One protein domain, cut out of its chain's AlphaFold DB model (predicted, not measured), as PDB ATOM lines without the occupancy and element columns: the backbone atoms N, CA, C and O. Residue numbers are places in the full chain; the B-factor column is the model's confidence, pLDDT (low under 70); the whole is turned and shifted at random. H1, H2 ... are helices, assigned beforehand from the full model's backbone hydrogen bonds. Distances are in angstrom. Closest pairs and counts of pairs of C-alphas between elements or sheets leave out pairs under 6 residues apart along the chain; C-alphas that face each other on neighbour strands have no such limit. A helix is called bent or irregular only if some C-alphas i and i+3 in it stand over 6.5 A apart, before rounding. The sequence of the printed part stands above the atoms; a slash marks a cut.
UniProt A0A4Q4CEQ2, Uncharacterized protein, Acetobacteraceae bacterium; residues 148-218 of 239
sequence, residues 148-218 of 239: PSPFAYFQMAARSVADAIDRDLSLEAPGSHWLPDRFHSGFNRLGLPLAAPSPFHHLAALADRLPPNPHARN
ATOM      1  N   PRO A 148     -41.069  18.906  43.091       71.62
ATOM      2  CA  PRO A 148     -41.254  19.084  41.654       71.62
ATOM      3  C   PRO A 148     -40.440  18.060  40.847       71.62
ATOM      4  O   PRO A 148     -39.366  17.619  41.257       71.62
ATOM      5  N   SER A 149     -40.932  17.684  39.666       79.50
ATOM      6  CA  SER A 149     -40.147  16.868  38.734       79.50
ATOM      7  C   SER A 149     -38.944  17.663  38.196       79.50
ATOM      8  O   SER A 149     -38.988  18.895  38.180       79.50
ATOM      9  N   PRO A 150     -37.889  17.010  37.666       79.56
ATOM     10  CA  PRO A 150     -36.798  17.719  36.990       79.56
ATOM     11  C   PRO A 150     -37.287  18.678  35.895       79.56
ATOM     12  O   PRO A 150     -36.730  19.757  35.709       79.56
ATOM     13  N   PHE A 151     -38.366  18.313  35.197       79.88
ATOM     14  CA  PHE A 151     -38.975  19.171  34.186       79.88
ATOM     15  C   PHE A 151     -39.702  20.376  34.798       79.88
ATOM     16  O   PHE A 151     -39.567  21.485  34.293       79.88
ATOM     17  N   ALA A 152     -40.400  20.190  35.920       77.06
ATOM     18  CA  ALA A 152     -41.005  21.297  36.653       77.06
ATOM     19  C   ALA A 152     -39.938  22.272  37.180       77.06
ATOM     20  O   ALA A 152     -40.107  23.482  37.057       77.06
ATOM     21  N   TYR A 153     -38.794  21.772  37.663       80.69
ATOM     22  CA  TYR A 153     -37.653  22.624  38.015       80.69
ATOM     23  C   TYR A 153     -37.121  23.419  36.819       80.69
ATOM     24  O   TYR A 153     -36.836  24.606  36.958       80.69
ATOM     25  N   PHE A 154     -37.024  22.800  35.640       81.12
ATOM     26  CA  PHE A 154     -36.650  23.511  34.416       81.12
ATOM     27  C   PHE A 154     -37.648  24.627  34.074       81.12
ATOM     28  O   PHE A 154     -37.228  25.742  33.772       81.12
ATOM     29  N   GLN A 155     -38.957  24.365  34.170       80.88
ATOM     30  CA  GLN A 155     -39.991  25.384  33.948       80.88
ATOM     31  C   GLN A 155     -39.865  26.547  34.940       80.88
ATOM     32  O   GLN A 155     -39.915  27.705  34.533       80.88
ATOM     33  N   MET A 156     -39.652  26.247  36.226       81.62
ATOM     34  CA  MET A 156     -39.427  27.261  37.260       81.62
ATOM     35  C   MET A 156     -38.193  28.112  36.951       81.62
ATOM     36  O   MET A 156     -38.282  29.335  36.973       81.62
ATOM     37  N   ALA A 157     -37.067  27.481  36.602       83.12
ATOM     38  CA  ALA A 157     -35.838  28.187  36.250       83.12
ATOM     39  C   ALA A 157     -36.028  29.082  35.015       83.12
ATOM     40  O   ALA A 157     -35.611  30.237  35.030       83.12
ATOM     41  N   ALA A 158     -36.700  28.584  33.973       81.88
ATOM     42  CA  ALA A 158     -36.988  29.360  32.770       81.88
ATOM     43  C   ALA A 158     -37.840  30.604  33.076       81.88
ATOM     44  O   ALA A 158     -37.518  31.689  32.594       81.88
ATOM     45  N   ARG A 159     -38.876  30.467  33.920       79.50
ATOM     46  CA  ARG A 159     -39.695  31.599  34.383       79.50
ATOM     47  C   ARG A 159     -38.885  32.587  35.215       79.50
ATOM     48  O   ARG A 159     -38.908  33.771  34.926       79.50
ATOM     49  N   SER A 160     -38.098  32.107  36.180       77.56
ATOM     50  CA  SER A 160     -37.258  32.979  37.011       77.56
ATOM     51  C   SER A 160     -36.241  33.775  36.193       77.56
ATOM     52  O   SER A 160     -35.999  34.939  36.501       77.56
ATOM     53  N   VAL A 161     -35.659  33.169  35.152       79.38
ATOM     54  CA  VAL A 161     -34.763  33.864  34.219       79.38
ATOM     55  C   VAL A 161     -35.526  34.919  33.422       79.38
ATOM     56  O   VAL A 161     -35.049  36.044  33.331       79.38
ATOM     57  N   ALA A 162     -36.704  34.593  32.885       74.56
ATOM     58  CA  ALA A 162     -37.523  35.567  32.167       74.56
ATOM     59  C   ALA A 162     -37.899  36.763  33.063       74.56
ATOM     60  O   ALA A 162     -37.637  37.902  32.689       74.56
ATOM     61  N   ASP A 163     -38.378  36.504  34.282       72.88
ATOM     62  CA  ASP A 163     -38.759  37.546  35.239       72.88
ATOM     63  C   ASP A 163     -37.571  38.414  35.681       72.88
ATOM     64  O   ASP A 163     -37.721  39.613  35.904       72.88
ATOM     65  N   ALA A 164     -36.392  37.813  35.884       71.69
ATOM     66  CA  ALA A 164     -35.185  38.552  36.257       71.69
ATOM     67  C   ALA A 164     -34.760  39.503  35.139       71.69
ATOM     68  O   ALA A 164     -34.449  40.663  35.393       71.69
ATOM     69  N   ILE A 165     -34.814  39.018  33.902       70.06
ATOM     70  CA  ILE A 165     -34.445  39.806  32.739       70.06
ATOM     71  C   ILE A 165     -35.454  40.931  32.494       70.06
ATOM     72  O   ILE A 165     -35.035  42.050  32.215       70.06
ATOM     73  N   ASP A 166     -36.756  40.681  32.647       68.19
ATOM     74  CA  ASP A 166     -37.767  41.736  32.527       68.19
ATOM     75  C   ASP A 166     -37.588  42.816  33.603       68.19
ATOM     76  O   ASP A 166     -37.711  43.997  33.294       68.19
ATOM     77  N   ARG A 167     -37.222  42.451  34.843       66.88
ATOM     78  CA  ARG A 167     -36.909  43.433  35.896       66.88
ATOM     79  C   ARG A 167     -35.689  44.289  35.547       66.88
ATOM     80  O   ARG A 167     -35.790  45.513  35.617       66.88
ATOM     81  N   ASP A 168     -34.583  43.677  35.128       62.53
ATOM     82  CA  ASP A 168     -33.317  44.384  34.882       62.53
ATOM     83  C   ASP A 168     -33.300  45.162  33.551       62.53
ATOM     84  O   ASP A 168     -32.639  46.194  33.443       62.53
ATOM     85  N   LEU A 169     -34.063  44.719  32.543       58.31
ATOM     86  CA  LEU A 169     -34.201  45.387  31.239       58.31
ATOM     87  C   LEU A 169     -35.413  46.331  31.153       58.31
ATOM     88  O   LEU A 169     -35.715  46.836  30.073       58.31
ATOM     89  N   SER A 170     -36.074  46.633  32.278       53.47
ATOM     90  CA  SER A 170     -37.127  47.668  32.366       53.47
ATOM     91  C   SER A 170     -36.638  49.077  31.987       53.47
ATOM     92  O   SER A 170     -37.437  50.009  31.900       53.47
ATOM     93  N   LEU A 171     -35.331  49.260  31.789       51.94
ATOM     94  CA  LEU A 171     -34.742  50.478  31.250       51.94
ATOM     95  C   LEU A 171     -34.900  50.470  29.720       51.94
ATOM     96  O   LEU A 171     -34.067  49.932  29.002       51.94
ATOM     97  N   GLU A 172     -36.014  51.047  29.254       52.50
ATOM     98  CA  GLU A 172     -36.311  51.418  27.859       52.50
ATOM     99  C   GLU A 172     -36.017  50.338  26.794       52.50
ATOM    100  O   GLU A 172     -35.032  50.404  26.062       52.50
ATOM    101  N   ALA A 173     -36.924  49.369  26.620       53.91
ATOM    102  CA  ALA A 173     -36.888  48.499  25.443       53.91
ATOM    103  C   ALA A 173     -37.516  49.213  24.217       53.91
ATOM    104  O   ALA A 173     -38.702  49.565  24.252       53.91
ATOM    105  N   PRO A 174     -36.766  49.426  23.119       53.41
ATOM    106  CA  PRO A 174     -37.264  50.106  21.933       53.41
ATOM    107  C   PRO A 174     -38.106  49.151  21.076       53.41
ATOM    108  O   PRO A 174     -37.575  48.323  20.344       53.41
ATOM    109  N   GLY A 175     -39.427  49.317  21.120       61.12
ATOM    110  CA  GLY A 175     -40.352  48.745  20.138       61.12
ATOM    111  C   GLY A 175     -40.562  47.226  20.215       61.12
ATOM    112  O   GLY A 175     -39.794  46.466  20.792       61.12
ATOM    113  N   SER A 176     -41.666  46.770  19.625       70.44
ATOM    114  CA  SER A 176     -42.044  45.355  19.576       70.44
ATOM    115  C   SER A 176     -40.970  44.499  18.889       70.44
ATOM    116  O   SER A 176     -40.700  44.680  17.700       70.44
ATOM    117  N   HIS A 177     -40.417  43.519  19.600       81.00
ATOM    118  CA  HIS A 177     -39.546  42.487  19.052       81.00
ATOM    119  C   HIS A 177     -40.346  41.426  18.280       81.00
ATOM    120  O   HIS A 177     -41.196  40.711  18.833       81.00
ATOM    121  N   TRP A 178     -39.999  41.268  17.004       85.88
ATOM    122  CA  TRP A 178     -40.515  40.218  16.133       85.88
ATOM    123  C   TRP A 178     -39.642  38.967  16.187       85.88
ATOM    124  O   TRP A 178     -38.425  39.021  16.020       85.88
ATOM    125  N   LEU A 179     -40.277  37.819  16.410       85.19
ATOM    126  CA  LEU A 179     -39.602  36.530  16.442       85.19
ATOM    127  C   LEU A 179     -39.026  36.195  15.049       85.19
ATOM    128  O   LEU A 179     -39.740  36.353  14.061       85.19
ATOM    129  N   PRO A 180     -37.784  35.688  14.929       88.00
ATOM    130  CA  PRO A 180     -37.240  35.261  13.638       88.00
ATOM    131  C   PRO A 180     -38.060  34.137  12.981       88.00
ATOM    132  O   PRO A 180     -38.443  33.178  13.658       88.00
ATOM    133  N   ASP A 181     -38.232  34.194  11.655       88.12
ATOM    134  CA  ASP A 181     -39.077  33.283  10.852       88.12
ATOM    135  C   ASP A 181     -38.844  31.794  11.130       88.12
ATOM    136  O   ASP A 181     -39.783  30.994  11.197       88.12
ATOM    137  N   ARG A 182     -37.586  31.408  11.386       88.19
ATOM    138  CA  ARG A 182     -37.204  30.021  11.708       88.19
ATOM    139  C   ARG A 182     -37.952  29.439  12.916       88.19
ATOM    140  O   ARG A 182     -38.067  28.221  13.026       88.19
ATOM    141  N   PHE A 183     -38.466  30.282  13.811       86.56
ATOM    142  CA  PHE A 183     -39.197  29.871  15.009       86.56
ATOM    143  C   PHE A 183     -40.722  30.008  14.884       86.56
ATOM    144  O   PHE A 183     -41.440  29.441  15.712       86.56
ATOM    145  N   HIS A 184     -41.239  30.683  13.846       88.62
ATOM    146  CA  HIS A 184     -42.681  30.926  13.670       88.62
ATOM    147  C   HIS A 184     -43.487  29.633  13.658       88.62
ATOM    148  O   HIS A 184     -44.503  29.523  14.336       88.62
ATOM    149  N   SER A 185     -43.014  28.615  12.935       85.12
ATOM    150  CA  SER A 185     -43.712  27.324  12.845       85.12
ATOM    151  C   SER A 185     -43.865  26.622  14.204       85.12
ATOM    152  O   SER A 185     -44.852  25.917  14.429       85.12
ATOM    153  N   GLY A 186     -42.906  26.817  15.116       84.06
ATOM    154  CA  GLY A 186     -42.952  26.297  16.480       84.06
ATOM    155  C   GLY A 186     -43.913  27.092  17.359       84.06
ATOM    156  O   GLY A 186     -44.773  26.502  18.009       84.06
ATOM    157  N   PHE A 187     -43.817  28.422  17.323       88.50
ATOM    158  CA  PHE A 187     -44.660  29.319  18.119       88.50
ATOM    159  C   PHE A 187     -46.133  29.249  17.701       88.50
ATOM    160  O   PHE A 187     -46.998  29.059  18.555       88.50
ATOM    161  N   ASN A 188     -46.418  29.241  16.396       87.25
ATOM    162  CA  ASN A 188     -47.773  29.074  15.868       87.25
ATOM    163  C   ASN A 188     -48.397  27.740  16.308       87.25
ATOM    164  O   ASN A 188     -49.572  27.689  16.657       87.25
ATOM    165  N   ARG A 189     -47.608  26.657  16.369       84.38
ATOM    166  CA  ARG A 189     -48.087  25.345  16.843       84.38
ATOM    167  C   ARG A 189     -48.457  25.347  18.328       84.38
ATOM    168  O   ARG A 189     -49.304  24.562  18.744       84.38
ATOM    169  N   LEU A 190     -47.800  26.186  19.124       82.06
ATOM    170  CA  LEU A 190     -48.051  26.332  20.559       82.06
ATOM    171  C   LEU A 190     -49.102  27.414  20.873       82.06
ATOM    172  O   LEU A 190     -49.545  27.513  22.021       82.06
ATOM    173  N   GLY A 191     -49.544  28.170  19.861       85.88
ATOM    174  CA  GLY A 191     -50.460  29.300  20.014       85.88
ATOM    175  C   GLY A 191     -49.809  30.503  20.698       85.88
ATOM    176  O   GLY A 191     -50.467  31.183  21.477       85.88
ATOM    177  N   LEU A 192     -48.511  30.716  20.466       88.38
ATOM    178  CA  LEU A 192     -47.729  31.803  21.056       88.38
ATOM    179  C   LEU A 192     -47.641  33.003  20.098       88.38
ATOM    180  O   LEU A 192     -47.573  32.796  18.883       88.38
ATOM    181  N   PRO A 193     -47.617  34.247  20.612       86.50
ATOM    182  CA  PRO A 193     -47.526  35.444  19.781       86.50
ATOM    183  C   PRO A 193     -46.160  35.547  19.085       86.50
ATOM    184  O   PRO A 193     -45.134  35.202  19.660       86.50
ATOM    185  N   LEU A 194     -46.139  36.044  17.841       88.62
ATOM    186  CA  LEU A 194     -44.900  36.260  17.069       88.62
ATOM    187  C   LEU A 194     -44.266  37.635  17.315       88.62
ATOM    188  O   LEU A 194     -43.085  37.830  17.030       88.62
ATOM    189  N   ALA A 195     -45.030  38.563  17.887       87.69
ATOM    190  CA  ALA A 195     -44.564  39.868  18.329       87.69
ATOM    191  C   ALA A 195     -44.709  39.969  19.850       87.69
ATOM    192  O   ALA A 195     -45.743  39.595  20.401       87.69
ATOM    193  N   ALA A 196     -43.677  40.468  20.520       83.19
ATOM    194  CA  ALA A 196     -43.696  40.729  21.954       83.19
ATOM    195  C   ALA A 196     -42.790  41.927  22.277       83.19
ATOM    196  O   ALA A 196     -41.945  42.264  21.452       83.19
ATOM    197  N   PRO A 197     -42.917  42.577  23.443       77.88
ATOM    198  CA  PRO A 197     -42.081  43.729  23.796       77.88
ATOM    199  C   PRO A 197     -40.570  43.443  23.783       77.88
ATOM    200  O   PRO A 197     -39.779  44.335  23.511       77.88
ATOM    201  N   SER A 198     -40.154  42.196  24.025       74.62
ATOM    202  CA  SER A 198     -38.750  41.783  23.941       74.62
ATOM    203  C   SER A 198     -38.618  40.291  23.576       74.62
ATOM    204  O   SER A 198     -39.598  39.542  23.671       74.62
ATOM    205  N   PRO A 199     -37.418  39.807  23.193       77.62
ATOM    206  CA  PRO A 199     -37.136  38.373  23.070       77.62
ATOM    207  C   PRO A 199     -37.472  37.564  24.334       77.62
ATOM    208  O   PRO A 199     -37.788  36.381  24.243       77.62
ATOM    209  N   PHE A 200     -37.418  38.185  25.512       75.81
ATOM    210  CA  PHE A 200     -37.634  37.512  26.794       75.81
ATOM    211  C   PHE A 200     -39.112  37.282  27.096       75.81
ATOM    212  O   PHE A 200     -39.466  36.232  27.624       75.81
ATOM    213  N   HIS A 201     -39.989  38.159  26.608       78.12
ATOM    214  CA  HIS A 201     -41.432  37.929  26.651       78.12
ATOM    215  C   HIS A 201     -41.837  36.696  25.823       78.12
ATOM    216  O   HIS A 201     -42.759  35.970  26.193       78.12
ATOM    217  N   HIS A 202     -41.114  36.398  24.732       83.44
ATOM    218  CA  HIS A 202     -41.297  35.151  23.976       83.44
ATOM    219  C   HIS A 202     -40.894  33.916  24.793       83.44
ATOM    220  O   HIS A 202     -41.566  32.886  24.723       83.44
ATOM    221  N   LEU A 203     -39.821  34.012  25.587       79.94
ATOM    222  CA  LEU A 203     -39.381  32.944  26.490       79.94
ATOM    223  C   LEU A 203     -40.373  32.731  27.641       79.94
ATOM    224  O   LEU A 203     -40.710  31.581  27.927       79.94
ATOM    225  N   ALA A 204     -40.872  33.809  28.252       76.06
ATOM    226  CA  ALA A 204     -41.895  33.761  29.297       76.06
ATOM    227  C   ALA A 204     -43.171  33.074  28.788       76.06
ATOM    228  O   ALA A 204     -43.609  32.069  29.351       76.06
ATOM    229  N   ALA A 205     -43.698  33.532  27.646       82.81
ATOM    230  CA  ALA A 205     -44.890  32.954  27.033       82.81
ATOM    231  C   ALA A 205     -44.697  31.468  26.681       82.81
ATOM    232  O   ALA A 205     -45.599  30.649  26.881       82.81
ATOM    233  N   LEU A 206     -43.507  31.089  26.200       83.94
ATOM    234  CA  LEU A 206     -43.164  29.690  25.965       83.94
ATOM    235  C   LEU A 206     -43.158  28.881  27.269       83.94
ATOM    236  O   LEU A 206     -43.761  27.809  27.303       83.94
ATOM    237  N   ALA A 207     -42.518  29.383  28.328       80.56
ATOM    238  CA  ALA A 207     -42.442  28.718  29.628       80.56
ATOM    239  C   ALA A 207     -43.829  28.517  30.267       80.56
ATOM    240  O   ALA A 207     -44.094  27.464  30.856       80.56
ATOM    241  N   ASP A 208     -44.739  29.474  30.096       79.38
ATOM    242  CA  ASP A 208     -46.131  29.378  30.549       79.38
ATOM    243  C   ASP A 208     -46.948  28.352  29.773       79.38
ATOM    244  O   ASP A 208     -47.862  27.728  30.317       79.38
ATOM    245  N   ARG A 209     -46.594  28.128  28.506       82.44
ATOM    246  CA  ARG A 209     -47.289  27.185  27.630       82.44
ATOM    247  C   ARG A 209     -46.747  25.760  27.700       82.44
ATOM    248  O   ARG A 209     -47.371  24.853  27.141       82.44
ATOM    249  N   LEU A 210     -45.610  25.538  28.361       78.44
ATOM    250  CA  LEU A 210     -45.047  24.200  28.527       78.44
ATOM    251  C   LEU A 210     -46.009  23.311  29.340       78.44
ATOM    252  O   LEU A 210     -46.420  23.692  30.439       78.44
ATOM    253  N   PRO A 211     -46.372  22.118  28.834       73.69
ATOM    254  CA  PRO A 211     -47.265  21.218  29.549       73.69
ATOM    255  C   PRO A 211     -46.587  20.682  30.818       73.69
ATOM    256  O   PRO A 211     -45.384  20.447  30.805       73.69
ATOM    257  N   PRO A 212     -47.335  20.390  31.894       66.06
ATOM    258  CA  PRO A 212     -46.761  19.880  33.146       66.06
ATOM    259  C   PRO A 212     -46.085  18.505  32.994       66.06
ATOM    260  O   PRO A 212     -45.232  18.130  33.796       66.06
ATOM    261  N   ASN A 213     -46.456  17.743  31.960       70.88
ATOM    262  CA  ASN A 213     -45.804  16.493  31.596       70.88
ATOM    263  C   ASN A 213     -45.008  16.693  30.290       70.88
ATOM    264  O   ASN A 213     -45.629  16.956  29.258       70.88
ATOM    265  N   PRO A 214     -43.677  16.494  30.281       64.50
ATOM    266  CA  PRO A 214     -42.853  16.653  29.078       64.50
ATOM    267  C   PRO A 214     -43.185  15.639  27.972       64.50
ATOM    268  O   PRO A 214     -42.802  15.818  26.817       64.50
ATOM    269  N   HIS A 215     -43.898  14.565  28.312       68.56
ATOM    270  CA  HIS A 215     -44.382  13.557  27.374       68.56
ATOM    271  C   HIS A 215     -45.835  13.782  26.944       68.56
ATOM    272  O   HIS A 215     -46.308  13.080  26.045       68.56
ATOM    273  N   ALA A 216     -46.550  14.736  27.552       60.31
ATOM    274  CA  ALA A 216     -47.879  15.101  27.090       60.31
ATOM    275  C   ALA A 216     -47.747  15.740  25.709       60.31
ATOM    276  O   ALA A 216     -47.157  16.806  25.532       60.31
ATOM    277  N   ARG A 217     -48.280  15.057  24.700       54.69
ATOM    278  CA  ARG A 217     -48.326  15.610  23.355       54.69
ATOM    279  C   ARG A 217     -49.421  16.656  23.288       54.69
ATOM    280  O   ARG A 217     -50.577  16.355  23.568       54.69
ATOM    281  N   ASN A 218     -49.078  17.838  22.788       49.94
ATOM    282  CA  ASN A 218     -50.082  18.699  22.187       49.94
ATOM    283  C   ASN A 218     -50.696  17.932  21.011       49.94
ATOM    284  O   ASN A 218     -49.980  17.536  20.082       49.94
TER     285      ASN A 218
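Overview. This is residues 148 to 218 of the 239 residues of an uncharacterized protein of Acetobacteraceae bacterium (UniProt A0A4Q4CEQ2). Three helices lie in a flat arrangement, with H3 in the middle: the long H1 packs along one side of it, running opposite ways, and the short H2 is on its other side, near it but not firmly packed. A long loop, residues 169 to 180, swings out past one end of H1 and leads across to H2. The printed part has 71 residues with three named helices in the order H1, H2, H3 and no named strand; the class is all helix. It is only just compact, close to loose, with a radius of gyration of the C-alphas of 13.2 A and spans of 37 by 27 by 14 A.

Arrangement. H1, residues 150 to 168, touches H3, residues 199 to 209; their closest C-alphas, those of Ala 162 and Ala 204, are 5.5 A apart. They run opposite ways at a shallow tilt of 33 degrees, only just short of steep. H2, residues 181 to 190, is apart from H1. H2 and H3 are close but not clearly touching, with the C-alphas of Leu 190 and Arg 209 closest at 7.2 A; they run the same way at a shallow tilt of 26 degrees. Residues 177 to 178 pair with residues 195 to 196, antiparallel. Each O i to N i+4 pair is within hydrogen-bond range in H1 and H3, against 4 of 6 in H2.

Along the chain. H1 begins at C-alpha 150 (-36.798, 17.719, 36.990) and is 27.0 A long. H2 is 14.9 A long and irregular: C-alphas 182 and 185 are 7.1 A apart. H3, 15.8 A long, ends at C-alpha 209 (-47.289, 27.185, 27.630).

Size, cuts and confidence. The two C-alphas farthest apart, those of Glu 172 and His 215, are 38.7 A apart. The printed part has no cut. The link from H1 to H2 is long and that from H2 to H3 short. Mean pLDDT of the printed part is 76.0; residues 166 to 175, 212 and 214 to 218 are under 70.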